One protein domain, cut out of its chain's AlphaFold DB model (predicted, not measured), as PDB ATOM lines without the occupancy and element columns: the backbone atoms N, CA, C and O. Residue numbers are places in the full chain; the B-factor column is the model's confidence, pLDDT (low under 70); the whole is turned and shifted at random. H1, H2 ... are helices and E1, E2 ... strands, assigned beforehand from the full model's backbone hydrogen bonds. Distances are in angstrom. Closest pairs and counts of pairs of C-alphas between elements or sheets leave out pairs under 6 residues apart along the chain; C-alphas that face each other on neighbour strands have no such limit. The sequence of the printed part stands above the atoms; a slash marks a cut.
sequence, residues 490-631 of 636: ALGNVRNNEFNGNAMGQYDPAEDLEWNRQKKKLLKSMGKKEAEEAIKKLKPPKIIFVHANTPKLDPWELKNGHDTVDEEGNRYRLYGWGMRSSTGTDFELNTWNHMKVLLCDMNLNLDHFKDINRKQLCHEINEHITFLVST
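AT A GLANCE: This is residues 490 to 631 of the 636 residues of an uncharacterized protein of Clavispora lusitaniae (strain ATCC 42720) (UniProt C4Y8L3). A small three-stranded sheet, E1 to E3, lies between two helical hairpins: H1 and H2 make an arm at one end, and H5 and H6, with short H3 on H6, make the other end. Short H4 covers part of one face of the sheet. The printed part has 142 residues, in the order E1 E2 H1 H2 E3 H3 H4 H5 H6; the sheet, E1 - E2 - E3, is antiparallel, and the class is mixed, helices and strands. The whole is loose, with a radius of gyration of the C-alphas of 19.5 A, and elongated, spanning 64 by 33 by 25 A.

IN THESE COORDINATES: E1 is residues 490 to 495, from C-alpha 490 at (220.833, 185.473, 146.684). E2, residues 498 to 507, is 24.9 A long and bends by 65 degrees at residue 502; E3 is residues 543 to 547. H1, residues 509 to 525, is 24.2 A long; H2 is 528 to 536, H3 555 to 560, H4 579 to 583. H5, residues 587 to 601, is 19.8 A long, and H6, residues 614 to 630, is 24.4 A long, ending at C-alpha 630 (234.767, 167.879, 137.288).

HOW THE PARTS SIT: E2 pairs with E1 over its residues 498 to 504, in a hairpin (N 493 to O 500, 3.0 A), and with E3 over 504 to 507 (N 506 to O 545, 2.9 A). H4 is on the sheet, over E2, at a height of 8.9 A. H1 touches H2 with residues 519 to 525 alone, at a shallow tilt of 29 degrees, opposite ways; their closest C-alphas, Leu 523 and Ala 531, are 5.3 A apart. H5 and H6 touch likewise at 29 degrees, opposite ways, closest at the C-alphas of Cys 600 and Cys 618, 5.7 A. H6 touches H3 with residues 617 to 621 alone, about perpendicular at 84 degrees, closest at the C-alphas of Leu 617 and Trp 556, 6.5 A. In the six helices every O i to N i+4 pair is within hydrogen-bond range.

THE WHOLE: The C-alphas farthest apart, Gly 527 and Asp 611, are 64.4 A apart. The printed part has no cut. The links H3 to H4 and H5 to H6 are long. No printed residue is under 70 in pLDDT.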
ATOM      1  N   ALA A 490     219.455 185.337 146.222       92.62
ATOM      2  CA  ALA A 490     220.833 185.473 146.684       92.62
ATOM      3  C   ALA A 490     221.630 184.254 146.198       92.62
ATOM      4  O   ALA A 490     221.436 183.144 146.695       92.62
ATOM      5  N   LEU A 491     222.485 184.450 145.195       94.31
ATOM      6  CA  LEU A 491     223.330 183.405 144.621       94.31
ATOM      7  C   LEU A 491     224.680 183.412 145.324       94.31
ATOM      8  O   LEU A 491     225.242 184.475 145.576       94.31
ATOM      9  N   GLY A 492     225.204 182.238 145.654       93.50
ATOM     10  CA  GLY A 492     226.377 182.155 146.506       93.50
ATOM     11  C   GLY A 492     226.755 180.732 146.874       93.50
ATOM     12  O   GLY A 492     226.150 179.767 146.404       93.50
ATOM     13  N   ASN A 493     227.736 180.608 147.755       90.69
ATOM     14  CA  ASN A 493     228.211 179.327 148.263       90.69
ATOM     15  C   ASN A 493     228.216 179.291 149.792       90.69
ATOM     16  O   ASN A 493     228.123 180.315 150.464       90.69
ATOM     17  N   VAL A 494     228.289 178.085 150.350       89.31
ATOM     18  CA  VAL A 494     228.424 177.888 151.794       89.31
ATOM     19  C   VAL A 494     229.885 177.579 152.091       89.31
ATOM     20  O   VAL A 494     230.404 176.576 151.608       89.31
ATOM     21  N   ARG A 495     230.534 178.432 152.887       84.88
ATOM     22  CA  ARG A 495     231.907 178.245 153.387       84.88
ATOM     23  C   ARG A 495     231.870 178.399 154.899       84.88
ATOM     24  O   ARG A 495     231.166 179.270 155.393       84.88
ATOM     25  N   ASN A 496     232.581 177.549 155.636       83.56
ATOM     26  CA  ASN A 496     232.625 177.601 157.106       83.56
ATOM     27  C   ASN A 496     231.238 177.586 157.784       83.56
ATOM     28  O   ASN A 496     231.037 178.212 158.817       83.56
ATOM     29  N   ASN A 497     230.277 176.848 157.208       85.44
ATOM     30  CA  ASN A 497     228.861 176.815 157.613       85.44
ATOM     31  C   ASN A 497     228.116 178.160 157.510       85.44
ATOM     32  O   ASN A 497     227.011 178.287 158.037       85.44
ATOM     33  N   GLU A 498     228.672 179.133 156.792       89.50
ATOM     34  CA  GLU A 498     228.066 180.435 156.533       89.50
ATOM     35  C   GLU A 498     227.795 180.613 155.037       89.50
ATOM     36  O   GLU A 498     228.569 180.180 154.178       89.50
ATOM     37  N   PHE A 499     226.664 181.238 154.712       90.25
ATOM     38  CA  PHE A 499     226.340 181.584 153.334       90.25
ATOM     39  C   PHE A 499     227.109 182.837 152.912       90.25
ATOM     40  O   PHE A 499     227.016 183.880 153.554       90.25
ATOM     41  N   ASN A 500     227.817 182.738 151.792       89.50
ATOM     42  CA  ASN A 500     228.547 183.822 151.155       89.50
ATOM     43  C   ASN A 500     227.802 184.196 149.875       89.50
ATOM     44  O   ASN A 500     227.794 183.421 148.918       89.50
ATOM     45  N   GLY A 501     227.143 185.354 149.878       91.25
ATOM     46  CA  GLY A 501     226.446 185.879 148.705       91.25
ATOM     47  C   GLY A 501     227.431 186.480 147.706       91.25
ATOM     48  O   GLY A 501     228.200 187.358 148.075       91.25
ATOM     49  N   ASN A 502     227.365 186.015 146.458       93.12
ATOM     50  CA  ASN A 502     228.291 186.365 145.378       93.12
ATOM     51  C   ASN A 502     227.603 187.002 144.153       93.12
ATOM     52  O   ASN A 502     228.272 187.520 143.262       93.12
ATOM     53  N   ALA A 503     226.271 186.911 144.049       95.25
ATOM     54  CA  ALA A 503     225.497 187.561 142.991       95.25
ATOM     55  C   ALA A 503     224.002 187.650 143.329       95.25
ATOM     56  O   ALA A 503     223.491 186.959 144.216       95.25
ATOM     57  N   MET A 504     223.288 188.458 142.549       95.44
ATOM     58  CA  MET A 504     221.828 188.504 142.524       95.44
ATOM     59  C   MET A 504     221.294 187.789 141.286       95.44
ATOM     60  O   MET A 504     221.646 188.125 140.157       95.44
ATOM     61  N   GLY A 505     220.424 186.809 141.502       96.56
ATOM     62  CA  GLY A 505     219.682 186.121 140.456       96.56
ATOM     63  C   GLY A 505     218.345 186.799 140.202       96.56
ATOM     64  O   GLY A 505     217.496 186.853 141.092       96.56
ATOM     65  N   GLN A 506     218.145 187.312 138.996       97.50
ATOM     66  CA  GLN A 506     217.000 188.141 138.639       97.50
ATOM     67  C   GLN A 506     216.172 187.478 137.538       97.50
ATOM     68  O   GLN A 506     216.694 186.933 136.562       97.50
ATOM     69  N   TYR A 507     214.856 187.492 137.736       97.88
ATOM     70  CA  TYR A 507     213.930 186.618 137.025       97.88
ATOM     71  C   TYR A 507     213.389 187.216 135.734       97.88
ATOM     72  O   TYR A 507     213.260 188.430 135.598       97.88
ATOM     73  N   ASP A 508     213.040 186.345 134.798       98.44
ATOM     74  CA  ASP A 508     212.397 186.716 133.545       98.44
ATOM     75  C   ASP A 508     211.026 187.381 133.783       98.44
ATOM     76  O   ASP A 508     210.146 186.756 134.383       98.44
ATOM     77  N   PRO A 509     210.805 188.630 133.330       98.44
ATOM     78  CA  PRO A 509     209.581 189.367 133.613       98.44
ATOM     79  C   PRO A 509     208.379 188.839 132.818       98.44
ATOM     80  O   PRO A 509     207.242 189.017 133.255       98.44
ATOM     81  N   ALA A 510     208.603 188.197 131.667       98.38
ATOM     82  CA  ALA A 510     207.537 187.603 130.871       98.38
ATOM     83  C   ALA A 510     207.040 186.305 131.522       98.38
ATOM     84  O   ALA A 510     205.831 186.126 131.705       98.38
ATOM     85  N   GLU A 511     207.965 185.434 131.946       97.94
ATOM     86  CA  GLU A 511     207.614 184.235 132.716       97.94
ATOM     87  C   GLU A 511     207.017 184.603 134.088       97.94
ATOM     88  O   GLU A 511     206.044 183.985 134.522       97.94
ATOM     89  N   ASP A 512     207.544 185.633 134.759       98.06
ATOM     90  CA  ASP A 512     207.048 186.113 136.053       98.06
ATOM     91  C   ASP A 512     205.600 186.617 135.972       98.06
ATOM     92  O   ASP A 512     204.776 186.277 136.827       98.06
ATOM     93  N   LEU A 513     205.252 187.387 134.938       97.50
ATOM     94  CA  LEU A 513     203.885 187.868 134.744       97.50
ATOM     95  C   LEU A 513     202.901 186.703 134.585       97.50
ATOM     96  O   LEU A 513     201.840 186.691 135.220       97.50
ATOM     97  N   GLU A 514     203.246 185.721 133.755       97.06
ATOM     98  CA  GLU A 514     202.407 184.544 133.532       97.06
ATOM     99  C   GLU A 514     202.294 183.689 134.801       97.06
ATOM    100  O   GLU A 514     201.197 183.290 135.199       97.06
ATOM    101  N   TRP A 515     203.403 183.502 135.518       96.62
ATOM    102  CA  TRP A 515     203.414 182.812 136.802       96.62
ATOM    103  C   TRP A 515     202.494 183.499 137.823       96.62
ATOM    104  O   TRP A 515     201.678 182.847 138.480       96.62
ATOM    105  N   ASN A 516     202.528 184.831 137.915       95.31
ATOM    106  CA  ASN A 516     201.627 185.592 138.783       95.31
ATOM    107  C   ASN A 516     200.152 185.485 138.364       95.31
ATOM    108  O   ASN A 516     199.284 185.359 139.233       95.31
ATOM    109  N   ARG A 517     199.845 185.463 137.060       95.06
ATOM    110  CA  ARG A 517     198.478 185.230 136.554       95.06
ATOM    111  C   ARG A 517     197.944 183.863 136.961       95.06
ATOM    112  O   ARG A 517     196.814 183.773 137.447       95.06
ATOM    113  N   GLN A 518     198.756 182.818 136.825       95.56
ATOM    114  CA  GLN A 518     198.386 181.458 137.221       95.56
ATOM    115  C   GLN A 518     198.124 181.363 138.724       95.56
ATOM    116  O   GLN A 518     197.081 180.845 139.128       95.56
ATOM    117  N   LYS A 519     198.998 181.943 139.559       93.69
ATOM    118  CA  LYS A 519     198.784 182.000 141.013       93.69
ATOM    119  C   LYS A 519     197.477 182.710 141.376       93.69
ATOM    120  O   LYS A 519     196.682 182.167 142.143       93.69
ATOM    121  N   LYS A 520     197.215 183.891 140.795       91.62
ATOM    122  CA  LYS A 520     195.969 184.646 141.032       91.62
ATOM    123  C   LYS A 520     194.732 183.851 140.588       91.62
ATOM    124  O   LYS A 520     193.720 183.872 141.283       91.62
ATOM    125  N   LYS A 521     194.807 183.110 139.476       93.88
ATOM    126  CA  LYS A 521     193.720 182.228 139.018       93.88
ATOM    127  C   LYS A 521     193.447 181.097 140.013       93.88
ATOM    128  O   LYS A 521     192.290 180.886 140.363       93.88
ATOM    129  N   LEU A 522     194.491 180.421 140.498       94.56
ATOM    130  CA  LEU A 522     194.360 179.338 141.480       94.56
ATOM    131  C   LEU A 522     193.706 179.826 142.775       94.56
ATOM    132  O   LEU A 522     192.733 179.219 143.218       94.56
ATOM    133  N   LEU A 523     194.166 180.964 143.310       90.88
ATOM    134  CA  LEU A 523     193.595 181.592 144.509       90.88
ATOM    135  C   LEU A 523     192.109 181.945 144.359       90.88
ATOM    136  O   LEU A 523     191.370 181.869 145.333       90.88
ATOM    137  N   LYS A 524     191.663 182.315 143.151       91.44
ATOM    138  CA  LYS A 524     190.248 182.608 142.867       91.44
ATOM    139  C   LYS A 524     189.395 181.354 142.668       91.44
ATOM    140  O   LYS A 524     188.185 181.419 142.842       91.44
ATOM    141  N   SER A 525     190.001 180.240 142.258       93.75
ATOM    142  CA  SER A 525     189.273 179.020 141.874       93.75
ATOM    143  C   SER A 525     189.179 177.948 142.961       93.75
ATOM    144  O   SER A 525     188.374 177.033 142.821       93.75
ATOM    145  N   MET A 526     190.002 178.021 144.011       93.62
ATOM    146  CA  MET A 526     190.137 176.959 145.018       93.62
ATOM    147  C   MET A 526     190.218 177.537 146.432       93.62
ATOM    148  O   MET A 526     190.480 178.726 146.617       93.62
ATOM    149  N   GLY A 527     190.051 176.688 147.451       90.00
ATOM    150  CA  GLY A 527     190.305 177.091 148.834       90.00
ATOM    151  C   GLY A 527     191.779 177.454 149.055       90.00
ATOM    152  O   GLY A 527     192.665 176.848 148.456       90.00
ATOM    153  N   LYS A 528     192.068 178.406 149.955       86.19
ATOM    154  CA  LYS A 528     193.427 178.941 150.193       86.19
ATOM    155  C   LYS A 528     194.511 177.860 150.332       86.19
ATOM    156  O   LYS A 528     195.540 177.950 149.676       86.19
ATOM    157  N   LYS A 529     194.271 176.825 151.147       89.62
ATOM    158  CA  LYS A 529     195.236 175.728 151.357       89.62
ATOM    159  C   LYS A 529     195.482 174.907 150.088       89.62
ATOM    160  O   LYS A 529     196.619 174.563 149.791       89.62
ATOM    161  N   GLU A 530     194.427 174.606 149.335       92.56
ATOM    162  CA  GLU A 530     194.531 173.862 148.075       92.56
ATOM    163  C   GLU A 530     195.262 174.685 147.013       92.56
ATOM    164  O   GLU A 530     196.135 174.164 146.320       92.56
ATOM    165  N   ALA A 531     194.962 175.985 146.937       90.62
ATOM    166  CA  ALA A 531     195.658 176.916 146.063       90.62
ATOM    167  C   ALA A 531     197.148 177.013 146.421       90.62
ATOM    168  O   ALA A 531     197.979 176.942 145.524       90.62
ATOM    169  N   GLU A 532     197.512 177.112 147.703       89.38
ATOM    170  CA  GLU A 532     198.916 177.130 148.144       89.38
ATOM    171  C   GLU A 532     199.677 175.861 147.718       89.38
ATOM    172  O   GLU A 532     200.795 175.958 147.206       89.38
ATOM    173  N   GLU A 533     199.075 174.677 147.854       92.12
ATOM    174  CA  GLU A 533     199.682 173.417 147.395       92.12
ATOM    175  C   GLU A 533     199.761 173.313 145.866       92.12
ATOM    176  O   GLU A 533     200.742 172.799 145.326       92.12
ATOM    177  N   ALA A 534     198.761 173.823 145.144       93.94
ATOM    178  CA  ALA A 534     198.795 173.893 143.686       93.94
ATOM    179  C   ALA A 534     199.872 174.873 143.189       93.94
ATOM    180  O   ALA A 534     200.598 174.563 142.245       93.94
ATOM    181  N   ILE A 535     200.034 176.021 143.856       92.69
ATOM    182  CA  ILE A 535     201.036 177.042 143.528       92.69
ATOM    183  C   ILE A 535     202.456 176.495 143.675       92.69
ATOM    184  O   ILE A 535     203.291 176.756 142.813       92.69
ATOM    185  N   LYS A 536     202.734 175.689 144.709       91.00
ATOM    186  CA  LYS A 536     204.048 175.039 144.892       91.00
ATOM    187  C   LYS A 536     204.442 174.123 143.729       91.00
ATOM    188  O   LYS A 536     205.626 173.867 143.542       91.00
ATOM    189  N   LYS A 537     203.466 173.615 142.971       93.69
ATOM    190  CA  LYS A 537     203.687 172.751 141.802       93.69
ATOM    191  C   LYS A 537     203.863 173.540 140.505       93.69
ATOM    192  O   LYS A 537     204.222 172.946 139.490       93.69
ATOM    193  N   LEU A 538     203.593 174.847 140.511       94.50
ATOM    194  CA  LEU A 538     203.847 175.690 139.349       94.50
ATOM    195  C   LEU A 538     205.348 175.806 139.118       94.50
ATOM    196  O   LEU A 538     206.127 176.002 140.052       94.50
ATOM    197  N   LYS A 539     205.741 175.751 137.849       92.81
ATOM    198  CA  LYS A 539     207.114 176.031 137.451       92.81
ATOM    199  C   LYS A 539     207.407 177.519 137.705       92.81
ATOM    200  O   LYS A 539     206.688 178.353 137.153       92.81
ATOM    201  N   PRO A 540     208.402 177.864 138.540       92.69
ATOM    202  CA  PRO A 540     208.773 179.257 138.756       92.69
ATOM    203  C   PRO A 540     209.438 179.839 137.498       92.69
ATOM    204  O   PRO A 540     209.976 179.068 136.693       92.69
ATOM    205  N   PRO A 541     209.435 181.176 137.339       96.19
ATOM    206  CA  PRO A 541     210.200 181.824 136.282       96.19
ATOM    207  C   PRO A 541     211.693 181.512 136.430       96.19
ATOM    208  O   PRO A 541     212.188 181.299 137.542       96.19
ATOM    209  N   LYS A 542     212.415 181.495 135.312       96.75
ATOM    210  CA  LYS A 542     213.870 181.317 135.292       96.75
ATOM    211  C   LYS A 542     214.613 182.602 135.633       96.75
ATOM    212  O   LYS A 542     214.118 183.708 135.423       96.75
ATOM    213  N   ILE A 543     215.836 182.436 136.128       97.75
ATOM    214  CA  ILE A 543     216.806 183.521 136.252       97.75
ATOM    215  C   ILE A 543     217.338 183.831 134.853       97.75
ATOM    216  O   ILE A 543     217.950 182.966 134.222       97.75
ATOM    217  N   ILE A 544     217.109 185.057 134.389       98.06
ATOM    218  CA  ILE A 544     217.620 185.554 133.109       98.06
ATOM    219  C   ILE A 544     218.868 186.418 133.288       98.06
ATOM    220  O   ILE A 544     219.718 186.422 132.404       98.06
ATOM    221  N   PHE A 545     219.019 187.095 134.425       98.00
ATOM    222  CA  PHE A 545     220.151 187.975 134.708       98.00
ATOM    223  C   PHE A 545     220.855 187.552 135.997       98.00
ATOM    224  O   PHE A 545     220.206 187.242 137.000       98.00
ATOM    225  N   VAL A 546     222.184 187.519 135.952       97.62
ATOM    226  CA  VAL A 546     223.051 187.280 137.107       97.62
ATOM    227  C   VAL A 546     223.901 188.527 137.301       97.62
ATOM    228  O   VAL A 546     224.878 188.748 136.583       97.62
ATOM    229  N   HIS A 547     223.514 189.345 138.275       96.69
ATOM    230  CA  HIS A 547     224.238 190.555 138.640       96.69
ATOM    231  C   HIS A 547     225.348 190.186 139.634       96.69
ATOM    232  O   HIS A 547     225.096 189.986 140.824       96.69
ATOM    233  N   ALA A 548     226.570 190.040 139.120       93.81
ATOM    234  CA  ALA A 548     227.763 189.615 139.852       93.81
ATOM    235  C   ALA A 548     228.573 190.831 140.330       93.81
ATOM    236  O   ALA A 548     229.688 191.085 139.874       93.81
ATOM    237  N   ASN A 549     227.973 191.620 141.223       85.38
ATOM    238  CA  ASN A 549     228.558 192.865 141.723       85.38
ATOM    239  C   ASN A 549     229.746 192.640 142.676       85.38
ATOM    240  O   ASN A 549     230.701 193.422 142.648       85.38
ATOM    241  N   THR A 550     229.694 191.585 143.498       85.62
ATOM    242  CA  THR A 550     230.733 191.244 144.478       85.62
ATOM    243  C   THR A 550     230.818 189.723 144.674       85.62
ATOM    244  O   THR A 550     229.882 189.167 145.243       85.62
ATOM    245  N   PRO A 551     231.920 189.054 144.285       91.00
ATOM    246  CA  PRO A 551     233.044 189.600 143.528       91.00
ATOM    247  C   PRO A 551     232.682 189.823 142.052       91.00
ATOM    248  O   PRO A 551     231.820 189.145 141.491       91.00
ATOM    249  N   LYS A 552     233.370 190.773 141.408       93.56
ATOM    250  CA  LYS A 552     233.217 191.010 139.967       93.56
ATOM    251  C   LYS A 552     233.860 189.882 139.173       93.56
ATOM    252  O   LYS A 552     234.818 189.252 139.614       93.56
ATOM    253  N   LEU A 553     233.349 189.662 137.967       95.19
ATOM    254  CA  LEU A 553     233.812 188.621 137.051       95.19
ATOM    255  C   LEU A 553     235.143 188.993 136.376       95.19
ATOM    256  O   LEU A 553     235.229 189.167 135.161       95.19
ATOM    257  N   ASP A 554     236.194 189.101 137.180       96.19
ATOM    258  CA  ASP A 554     237.572 189.306 136.759       96.19
ATOM    259  C   ASP A 554     238.439 188.135 137.244       96.19
ATOM    260  O   ASP A 554     238.635 187.977 138.448       96.19
ATOM    261  N   PRO A 555     238.989 187.305 136.344       96.50
ATOM    262  CA  PRO A 555     239.711 186.102 136.750       96.50
ATOM    263  C   PRO A 555     240.994 186.380 137.549       96.50
ATOM    264  O   PRO A 555     241.440 185.510 138.292       96.50
ATOM    265  N   TRP A 556     241.604 187.561 137.420       95.69
ATOM    266  CA  TRP A 556     242.792 187.921 138.193       95.69
ATOM    267  C   TRP A 556     242.436 188.503 139.560       95.69
ATOM    268  O   TRP A 556     243.072 188.143 140.552       95.69
ATOM    269  N   GLU A 557     241.418 189.365 139.635       95.31
ATOM    270  CA  GLU A 557     240.912 189.863 140.920       95.31
ATOM    271  C   GLU A 557     240.335 188.710 141.753       95.31
ATOM    272  O   GLU A 557     240.726 188.576 142.906       95.31
ATOM    273  N   LEU A 558     239.536 187.815 141.156       95.56
ATOM    274  CA  LEU A 558     238.980 186.626 141.822       95.56
ATOM    275  C   LEU A 558     240.075 185.731 142.417       95.56
ATOM    276  O   LEU A 558     239.967 185.248 143.544       95.56
ATOM    277  N   LYS A 559     241.162 185.528 141.666       94.56
ATOM    278  CA  LYS A 559     242.320 184.763 142.133       94.56
ATOM    279  C   LYS A 559     242.992 185.435 143.330       94.56
ATOM    280  O   LYS A 559     243.278 184.776 144.324       94.56
ATOM    281  N   ASN A 560     243.270 186.736 143.232       93.81
ATOM    282  CA  ASN A 560     243.962 187.479 144.290       93.81
ATOM    283  C   ASN A 560     243.077 187.697 145.528       93.81
ATOM    284  O   ASN A 560     243.600 187.839 146.630       93.81
ATOM    285  N   GLY A 561     241.757 187.728 145.343       92.25
ATOM    286  CA  GLY A 561     240.753 187.824 146.398       92.25
ATOM    287  C   GLY A 561     240.462 186.501 147.105       92.25
ATOM    288  O   GLY A 561     239.768 186.510 148.116       92.25
ATOM    289  N   HIS A 562     241.010 185.379 146.619       90.69
ATOM    290  CA  HIS A 562     240.665 184.029 147.083       90.69
ATOM    291  C   HIS A 562     239.158 183.732 146.959       90.69
ATOM    292  O   HIS A 562     238.559 183.048 147.786       90.69
ATOM    293  N   ASP A 563     238.537 184.235 145.891       91.75
ATOM    294  CA  ASP A 563     237.099 184.095 145.641       91.75
ATOM    295  C   ASP A 563     236.733 182.767 144.966       91.75
ATOM    296  O   ASP A 563     235.561 182.425 144.850       91.75
ATOM    297  N   THR A 564     237.723 182.000 144.510       92.50
ATOM    298  CA  THR A 564     237.528 180.704 143.838       92.50
ATOM    299  C   THR A 564     238.193 179.538 144.563       92.50
ATOM    300  O   THR A 564     238.004 178.388 144.159       92.50
ATOM    301  N   VAL A 565     238.958 179.822 145.622       93.00
ATOM    302  CA  VAL A 565     239.724 178.859 146.427       93.00
ATOM    303  C   VAL A 565     239.530 179.134 147.917       93.00
ATOM    304  O   VAL A 565     239.411 180.291 148.313       93.00
ATOM    305  N   ASP A 566     239.429 178.090 148.739       90.44
ATOM    306  CA  ASP A 566     239.343 178.215 150.202       90.44
ATOM    307  C   ASP A 566     240.737 178.363 150.849       90.44
ATOM    308  O   ASP A 566     241.757 178.444 150.158       90.44
ATOM    309  N   GLU A 567     240.784 178.445 152.184       88.12
ATOM    310  CA  GLU A 567     242.036 178.600 152.941       88.12
ATOM    311  C   GLU A 567     242.961 177.377 152.798       88.12
ATOM    312  O   GLU A 567     244.183 177.497 152.909       88.12
ATOM    313  N   GLU A 568     242.392 176.208 152.497       89.81
ATOM    314  CA  GLU A 568     243.097 174.955 152.232       89.81
ATOM    315  C   GLU A 568     243.524 174.792 150.760       89.81
ATOM    316  O   GLU A 568     244.236 173.841 150.424       89.81
ATOM    317  N   GLY A 569     243.128 175.718 149.881       91.00
ATOM    318  CA  GLY A 569     243.433 175.703 148.451       91.00
ATOM    319  C   GLY A 569     242.489 174.844 147.602       91.00
ATOM    320  O   GLY A 569     242.768 174.623 146.421       91.00
ATOM    321  N   ASN A 570     241.371 174.364 148.152       93.00
ATOM    322  CA  ASN A 570     240.350 173.671 147.376       93.00
ATOM    323  C   ASN A 570     239.490 174.676 146.610       93.00
ATOM    324  O   ASN A 570     239.058 175.699 147.140       93.00
ATOM    325  N   ARG A 571     239.190 174.349 145.353       94.81
ATOM    326  CA  ARG A 571     238.308 175.162 144.512       94.81
ATOM    327  C   ARG A 571     236.836 174.941 144.867       94.81
ATOM    328  O   ARG A 571     236.430 173.831 145.220       94.81
ATOM    329  N   TYR A 572     236.030 175.987 144.720       93.62
ATOM    330  CA  TYR A 572     234.575 175.934 144.891       93.62
ATOM    331  C   TYR A 572     233.841 176.747 143.819       93.62
ATOM    332  O   TYR A 572     234.418 177.593 143.142       93.62
ATOM    333  N   ARG A 573     232.543 176.471 143.653       94.06
ATOM    334  CA  ARG A 573     231.656 177.217 142.746       94.06
ATOM    335  C   ARG A 573     231.199 178.520 143.393       94.06
ATOM    336  O   ARG A 573     230.776 178.513 144.551       94.06
ATOM    337  N   LEU A 574     231.235 179.624 142.655       94.25
ATOM    338  CA  LEU A 574     230.808 180.941 143.135       94.25
ATOM    339  C   LEU A 574     229.306 180.982 143.440       94.25
ATOM    340  O   LEU A 574     228.895 181.523 144.462       94.25
ATOM    341  N   TYR A 575     228.478 180.385 142.586       93.38
ATOM    342  CA  TYR A 575     227.019 180.573 142.637       93.38
ATOM    343  C   TYR A 575     226.250 179.366 143.188       93.38
ATOM    344  O   TYR A 575     225.024 179.293 143.079       93.38
ATOM    345  N   GLY A 576     226.971 178.416 143.784       89.38
ATOM    346  CA  GLY A 576     226.395 177.209 144.363       89.38
ATOM    347  C   GLY A 576     225.899 176.211 143.313       89.38
ATOM    348  O   GLY A 576     226.224 176.289 142.128       89.38
ATOM    349  N   TRP A 577     225.120 175.231 143.768       90.12
ATOM    350  CA  TRP A 577     224.764 174.050 142.969       90.12
ATOM    351  C   TRP A 577     223.466 174.208 142.159       90.12
ATOM    352  O   TRP A 577     223.258 173.511 141.176       90.12
ATOM    353  N   GLY A 578     222.600 175.162 142.521       88.81
ATOM    354  CA  GLY A 578     221.262 175.326 141.929       88.81
ATOM    355  C   GLY A 578     221.209 176.082 140.595       88.81
ATOM    356  O   GLY A 578     220.114 176.357 140.091       88.81
ATOM    357  N   MET A 579     222.358 176.458 140.022       91.06
ATOM    358  CA  MET A 579     222.404 177.335 138.847       91.06
ATOM    359  C   MET A 579     221.811 176.701 137.594       91.06
ATOM    360  O   MET A 579     221.088 177.385 136.869       91.06
ATOM    361  N   ARG A 580     222.038 175.404 137.347       91.56
ATOM    362  CA  ARG A 580     221.475 174.731 136.166       91.56
ATOM    363  C   ARG A 580     219.959 174.658 136.216       91.56
ATOM    364  O   ARG A 580     219.313 174.971 135.223       91.56
ATOM    365  N   SER A 581     219.390 174.331 137.371       90.44
ATOM    366  CA  SER A 581     217.937 174.329 137.559       90.44
ATOM    367  C   SER A 581     217.335 175.732 137.373       90.44
ATOM    368  O   SER A 581     216.306 175.897 136.718       90.44
ATOM    369  N   SER A 582     218.026 176.761 137.875       91.62
ATOM    370  CA  SER A 582     217.503 178.134 137.906       91.62
ATOM    371  C   SER A 582     217.675 178.901 136.589       91.62
ATOM    372  O   SER A 582     216.830 179.725 136.250       91.62
ATOM    373  N   THR A 583     218.748 178.636 135.839       94.19
ATOM    374  CA  THR A 583     219.072 179.317 134.567       94.19
ATOM    375  C   THR A 583     218.860 178.439 133.331       94.19
ATOM    376  O   THR A 583     218.731 178.937 132.217       94.19
ATOM    377  N   GLY A 584     218.813 177.117 133.507       91.69
ATOM    378  CA  GLY A 584     218.801 176.126 132.431       91.69
ATOM    379  C   GLY A 584     220.187 175.703 131.929       91.69
ATOM    380  O   GLY A 584     220.254 174.854 131.044       91.69
ATOM    381  N   THR A 585     221.286 176.265 132.451       91.75
ATOM    382  CA  THR A 585     222.656 175.987 131.974       91.75
ATOM    383  C   THR A 585     223.665 175.962 133.130       91.75
ATOM    384  O   THR A 585     223.389 176.467 134.216       91.75
ATOM    385  N   ASP A 586     224.867 175.418 132.913       95.19
ATOM    386  CA  ASP A 586     225.993 175.675 133.823       95.19
ATOM    387  C   ASP A 586     226.542 177.098 133.589       95.19
ATOM    388  O   ASP A 586     227.508 177.308 132.854       95.19
ATOM    389  N   PHE A 587     225.863 178.086 134.180       95.56
ATOM    390  CA  PHE A 587     226.157 179.510 134.007       95.56
ATOM    391  C   PHE A 587     227.615 179.863 134.336       95.56
ATOM    392  O   PHE A 587     228.257 180.598 133.583       95.56
ATOM    393  N   GLU A 588     228.153 179.327 135.436       96.25
ATOM    394  CA  GLU A 588     229.521 179.620 135.866       96.25
ATOM    395  C   GLU A 588     230.528 179.064 134.854       96.25
ATOM    396  O   GLU A 588     231.359 179.813 134.345       96.25
ATOM    397  N   LEU A 589     230.396 177.790 134.467       97.25
ATOM    398  CA  LEU A 589     231.273 177.180 133.464       97.25
ATOM    399  C   LEU A 589     231.221 177.927 132.126       97.25
ATOM    400  O   LEU A 589     232.262 178.188 131.523       97.25
ATOM    401  N   ASN A 590     230.027 178.307 131.668       97.00
ATOM    402  CA  ASN A 590     229.863 179.084 130.440       97.00
ATOM    403  C   ASN A 590     230.583 180.435 130.523       97.00
ATOM    404  O   ASN A 590     231.316 180.804 129.604       97.00
ATOM    405  N   THR A 591     230.446 181.130 131.652       97.56
ATOM    406  CA  THR A 591     231.099 182.420 131.898       97.56
ATOM    407  C   THR A 591     232.623 182.285 131.892       97.56
ATOM    408  O   THR A 591     233.300 183.025 131.178       97.56
ATOM    409  N   TRP A 592     233.184 181.294 132.592       98.31
ATOM    410  CA  TRP A 592     234.631 181.042 132.590       98.31
ATOM    411  C   TRP A 592     235.156 180.632 131.211       98.31
ATOM    412  O   TRP A 592     236.224 181.082 130.792       98.31
ATOM    413  N   ASN A 593     234.387 179.855 130.445       98.56
ATOM    414  CA  ASN A 593     234.723 179.551 129.054       98.56
ATOM    415  C   ASN A 593     234.754 180.814 128.180       98.56
ATOM    416  O   ASN A 593     235.627 180.939 127.321       98.56
ATOM    417  N   HIS A 594     233.856 181.779 128.396       98.19
ATOM    418  CA  HIS A 594     233.929 183.073 127.711       98.19
ATOM    419  C   HIS A 594     235.197 183.841 128.087       98.19
ATOM    420  O   HIS A 594     235.866 184.362 127.191       98.19
ATOM    421  N   MET A 595     235.581 183.843 129.367       98.38
ATOM    422  CA  MET A 595     236.836 184.457 129.803       98.38
ATOM    423  C   MET A 595     238.050 183.814 129.127       98.38
ATOM    424  O   MET A 595     238.899 184.528 128.598       98.38
ATOM    425  N   LYS A 596     238.104 182.477 129.071       98.56
ATOM    426  CA  LYS A 596     239.157 181.732 128.366       98.56
ATOM    427  C   LYS A 596     239.233 182.116 126.893       98.56
ATOM    428  O   LYS A 596     240.318 182.415 126.399       98.56
ATOM    429  N   VAL A 597     238.098 182.140 126.195       98.19
ATOM    430  CA  VAL A 597     238.072 182.486 124.769       98.19
ATOM    431  C   VAL A 597     238.634 183.889 124.547       98.19
ATOM    432  O   VAL A 597     239.511 184.064 123.708       98.19
ATOM    433  N   LEU A 598     238.178 184.878 125.315       97.69
ATOM    434  CA  LEU A 598     238.587 186.274 125.144       97.69
ATOM    435  C   LEU A 598     240.055 186.504 125.540       97.69
ATOM    436  O   LEU A 598     240.811 187.140 124.806       97.69
ATOM    437  N   LEU A 599     240.469 185.986 126.698       97.62
ATOM    438  CA  LEU A 599     241.765 186.305 127.297       97.62
ATOM    439  C   LEU A 599     242.885 185.356 126.874       97.62
ATOM    440  O   LEU A 599     244.037 185.779 126.890       97.62
ATOM    441  N   CYS A 600     242.583 184.107 126.522       98.00
ATOM    442  CA  CYS A 600     243.592 183.077 126.269       98.00
ATOM    443  C   CYS A 600     243.617 182.618 124.820       98.00
ATOM    444  O   CYS A 600     244.689 182.572 124.225       98.00
ATOM    445  N   ASP A 601     242.453 182.318 124.244       97.75
ATOM    446  CA  ASP A 601     242.393 181.777 122.884       97.75
ATOM    447  C   ASP A 601     242.533 182.900 121.842       97.75
ATOM    448  O   ASP A 601     243.321 182.793 120.905       97.75
ATOM    449  N   MET A 602     241.807 184.007 122.030       95.81
ATOM    450  CA  MET A 602     241.902 185.204 121.185       95.81
ATOM    451  C   MET A 602     243.061 186.123 121.582       95.81
ATOM    452  O   MET A 602     243.461 186.969 120.785       95.81
ATOM    453  N   ASN A 603     243.581 185.966 122.806       94.75
ATOM    454  CA  ASN A 603     244.660 186.778 123.369       94.75
ATOM    455  C   ASN A 603     244.405 188.291 123.209       94.75
ATOM    456  O   ASN A 603     245.272 189.035 122.747       94.75
ATOM    457  N   LEU A 604     243.190 188.738 123.551       94.31
ATOM    458  CA  LEU A 604     242.823 190.145 123.433       94.31
ATOM    459  C   LEU A 604     243.698 191.014 124.343       94.31
ATOM    460  O   LEU A 604     243.857 190.741 125.540       94.31
ATOM    461  N   ASN A 605     244.242 192.080 123.757       90.12
ATOM    462  CA  ASN A 605     245.024 193.073 124.471       90.12
ATOM    463  C   ASN A 605     244.085 194.138 125.046       90.12
ATOM    464  O   ASN A 605     243.737 195.099 124.371       90.12
ATOM    465  N   LEU A 606     243.638 193.910 126.278       92.31
ATOM    466  CA  LEU A 606     242.778 194.828 127.018       92.31
ATOM    467  C   LEU A 606     243.630 195.624 127.996       92.31
ATOM    468  O   LEU A 606     244.427 195.023 128.726       92.31
ATOM    469  N   ASP A 607     243.409 196.935 128.074       91.56
ATOM    470  CA  ASP A 607     244.187 197.812 128.957       91.56
ATOM    471  C   ASP A 607     244.135 197.356 130.422       91.56
ATOM    472  O   ASP A 607     245.132 197.437 131.138       91.56
ATOM    473  N   HIS A 608     242.997 196.804 130.848       93.81
ATOM    474  CA  HIS A 608     242.791 196.274 132.199       93.81
ATOM    475  C   HIS A 608     243.703 195.080 132.551       93.81
ATOM    476  O   HIS A 608     244.082 194.915 133.705       93.81
ATOM    477  N   PHE A 609     244.121 194.277 131.563       94.94
ATOM    478  CA  PHE A 609     244.987 193.104 131.772       94.94
ATOM    479  C   PHE A 609     246.422 193.287 131.253       94.94
ATOM    480  O   PHE A 609     247.185 192.319 131.228       94.94
ATOM    481  N   LYS A 610     246.808 194.495 130.820       92.50
ATOM    482  CA  LYS A 610     248.092 194.739 130.135       92.50
ATOM    483  C   LYS A 610     249.322 194.428 130.995       92.50
ATOM    484  O   LYS A 610     250.326 193.946 130.480       92.50
ATOM    485  N   ASP A 611     249.213 194.653 132.304       94.12
ATOM    486  CA  ASP A 611     250.307 194.478 133.266       94.12
ATOM    487  C   ASP A 611     250.296 193.084 133.927       94.12
ATOM    488  O   ASP A 611     251.124 192.778 134.787       94.12
ATOM    489  N   ILE A 612     249.365 192.211 133.526       95.50
ATOM    490  CA  ILE A 612     249.205 190.869 134.089       95.50
ATOM    491  C   ILE A 612     249.933 189.846 133.214       95.50
ATOM    492  O   ILE A 612     249.813 189.823 131.987       95.50
ATOM    493  N   ASN A 613     250.667 188.927 133.851       96.31
ATOM    494  CA  ASN A 613     251.324 187.844 133.131       96.31
ATOM    495  C   ASN A 613     250.282 186.920 132.481       96.31
ATOM    496  O   ASN A 613     249.627 186.116 133.147       96.31
ATOM    497  N   ARG A 614     250.193 186.988 131.149       95.38
ATOM    498  CA  ARG A 614     249.208 186.243 130.358       95.38
ATOM    499  C   ARG A 614     249.238 184.732 130.597       95.38
ATOM    500  O   ARG A 614     248.184 184.107 130.646       95.38
ATOM    501  N   LYS A 615     250.423 184.135 130.772       96.94
ATOM    502  CA  LYS A 615     250.542 182.687 131.017       96.94
ATOM    503  C   LYS A 615     249.950 182.303 132.369       96.94
ATOM    504  O   LYS A 615     249.241 181.308 132.447       96.94
ATOM    505  N   GLN A 616     250.209 183.095 133.410       97.25
ATOM    506  CA  GLN A 616     249.649 182.861 134.744       97.25
ATOM    507  C   GLN A 616     248.135 183.077 134.771       97.25
ATOM    508  O   GLN A 616     247.422 182.264 135.348       97.25
ATOM    509  N   LEU A 617     247.649 184.130 134.110       97.50
ATOM    510  CA  LEU A 617     246.219 184.404 133.973       97.50
ATOM    511  C   LEU A 617     245.488 183.234 133.305       97.50
ATOM    512  O   LEU A 617     244.489 182.740 133.813       97.50
ATOM    513  N   CYS A 618     246.022 182.748 132.185       98.38
ATOM    514  CA  CYS A 618     245.422 181.630 131.468       98.38
ATOM    515  C   CYS A 618     245.554 180.300 132.199       98.38
ATOM    516  O   CYS A 618     244.672 179.454 132.070       98.38
ATOM    517  N   HIS A 619     246.625 180.099 132.962       98.06
ATOM    518  CA  HIS A 619     246.743 178.934 133.825       98.06
ATOM    519  C   HIS A 619     245.619 178.912 134.869       98.06
ATOM    520  O   HIS A 619     244.883 177.931 134.907       98.06
ATOM    521  N   GLU A 620     245.401 180.017 135.592       97.69
ATOM    522  CA  GLU A 620     244.311 180.140 136.572       97.69
ATOM    523  C   GLU A 620     242.935 179.849 135.954       97.69
ATOM    524  O   GLU A 620     242.171 179.038 136.472       97.69
ATOM    525  N   ILE A 621     242.641 180.460 134.800       98.44
ATOM    526  CA  ILE A 621     241.372 180.251 134.090       98.44
ATOM    527  C   ILE A 621     241.156 178.771 133.750       98.44
ATOM    528  O   ILE A 621     240.071 178.236 133.974       98.44
ATOM    529  N   ASN A 622     242.176 178.094 133.218       98.50
ATOM    530  CA  ASN A 622     242.053 176.686 132.836       98.50
ATOM    531  C   ASN A 622     241.945 175.753 134.048       98.50
ATOM    532  O   ASN A 622     241.218 174.759 133.986       98.50
ATOM    533  N   GLU A 623     242.636 176.056 135.147       97.94
ATOM    534  CA  GLU A 623     242.509 175.285 136.384       97.94
ATOM    535  C   GLU A 623     241.093 175.376 136.958       97.94
ATOM    536  O   GLU A 623     240.501 174.343 137.283       97.94
ATOM    537  N   HIS A 624     240.511 176.580 137.014       98.06
ATOM    538  CA  HIS A 624     239.137 176.734 137.491       98.06
ATOM    539  C   HIS A 624     238.128 176.051 136.569       98.06
ATOM    540  O   HIS A 624     237.261 175.325 137.046       98.06
ATOM    541  N   ILE A 625     238.277 176.178 135.245       98.56
ATOM    542  CA  ILE A 625     237.431 175.454 134.279       98.56
ATOM    543  C   ILE A 625     237.511 173.940 134.495       98.56
ATOM    544  O   ILE A 625     236.480 173.270 134.489       98.56
ATOM    545  N   THR A 626     238.708 173.395 134.724       98.38
ATOM    546  CA  THR A 626     238.892 171.957 134.981       98.38
ATOM    547  C   THR A 626     238.113 171.514 136.222       98.38
ATOM    548  O   THR A 626     237.452 170.474 136.198       98.38
ATOM    549  N   PHE A 627     238.128 172.324 137.283       97.75
ATOM    550  CA  PHE A 627     237.313 172.102 138.478       97.75
ATOM    551  C   PHE A 627     235.799 172.206 138.206       97.75
ATOM    552  O   PHE A 627     235.011 171.390 138.687       97.75
ATOM    553  N   LEU A 628     235.359 173.187 137.417       97.44
ATOM    554  CA  LEU A 628     233.940 173.332 137.086       97.44
ATOM    555  C   LEU A 628     233.429 172.123 136.292       97.44
ATOM    556  O   LEU A 628     232.379 171.572 136.624       97.44
ATOM    557  N   VAL A 629     234.200 171.648 135.311       97.56
ATOM    558  CA  VAL A 629     233.875 170.437 134.541       97.56
ATOM    559  C   VAL A 629     233.808 169.204 135.446       97.56
ATOM    560  O   VAL A 629     232.872 168.416 135.329       97.56
ATOM    561  N   SER A 630     234.744 169.044 136.389       96.75
ATOM    562  CA  SER A 630     234.767 167.879 137.288       96.75
ATOM    563  C   SER A 630     233.630 167.847 138.316       96.75
ATOM    564  O   SER A 630     233.437 166.829 138.975       96.75
ATOM    565  N   THR A 631     232.879 168.941 138.454       95.38
ATOM    566  CA  THR A 631     231.751 169.074 139.389       95.38
ATOM    567  C   THR A 631     230.405 169.262 138.689       95.38
ATOM    568  O   THR A 631     229.399 169.567 139.331       95.38
TER     569      THR A 631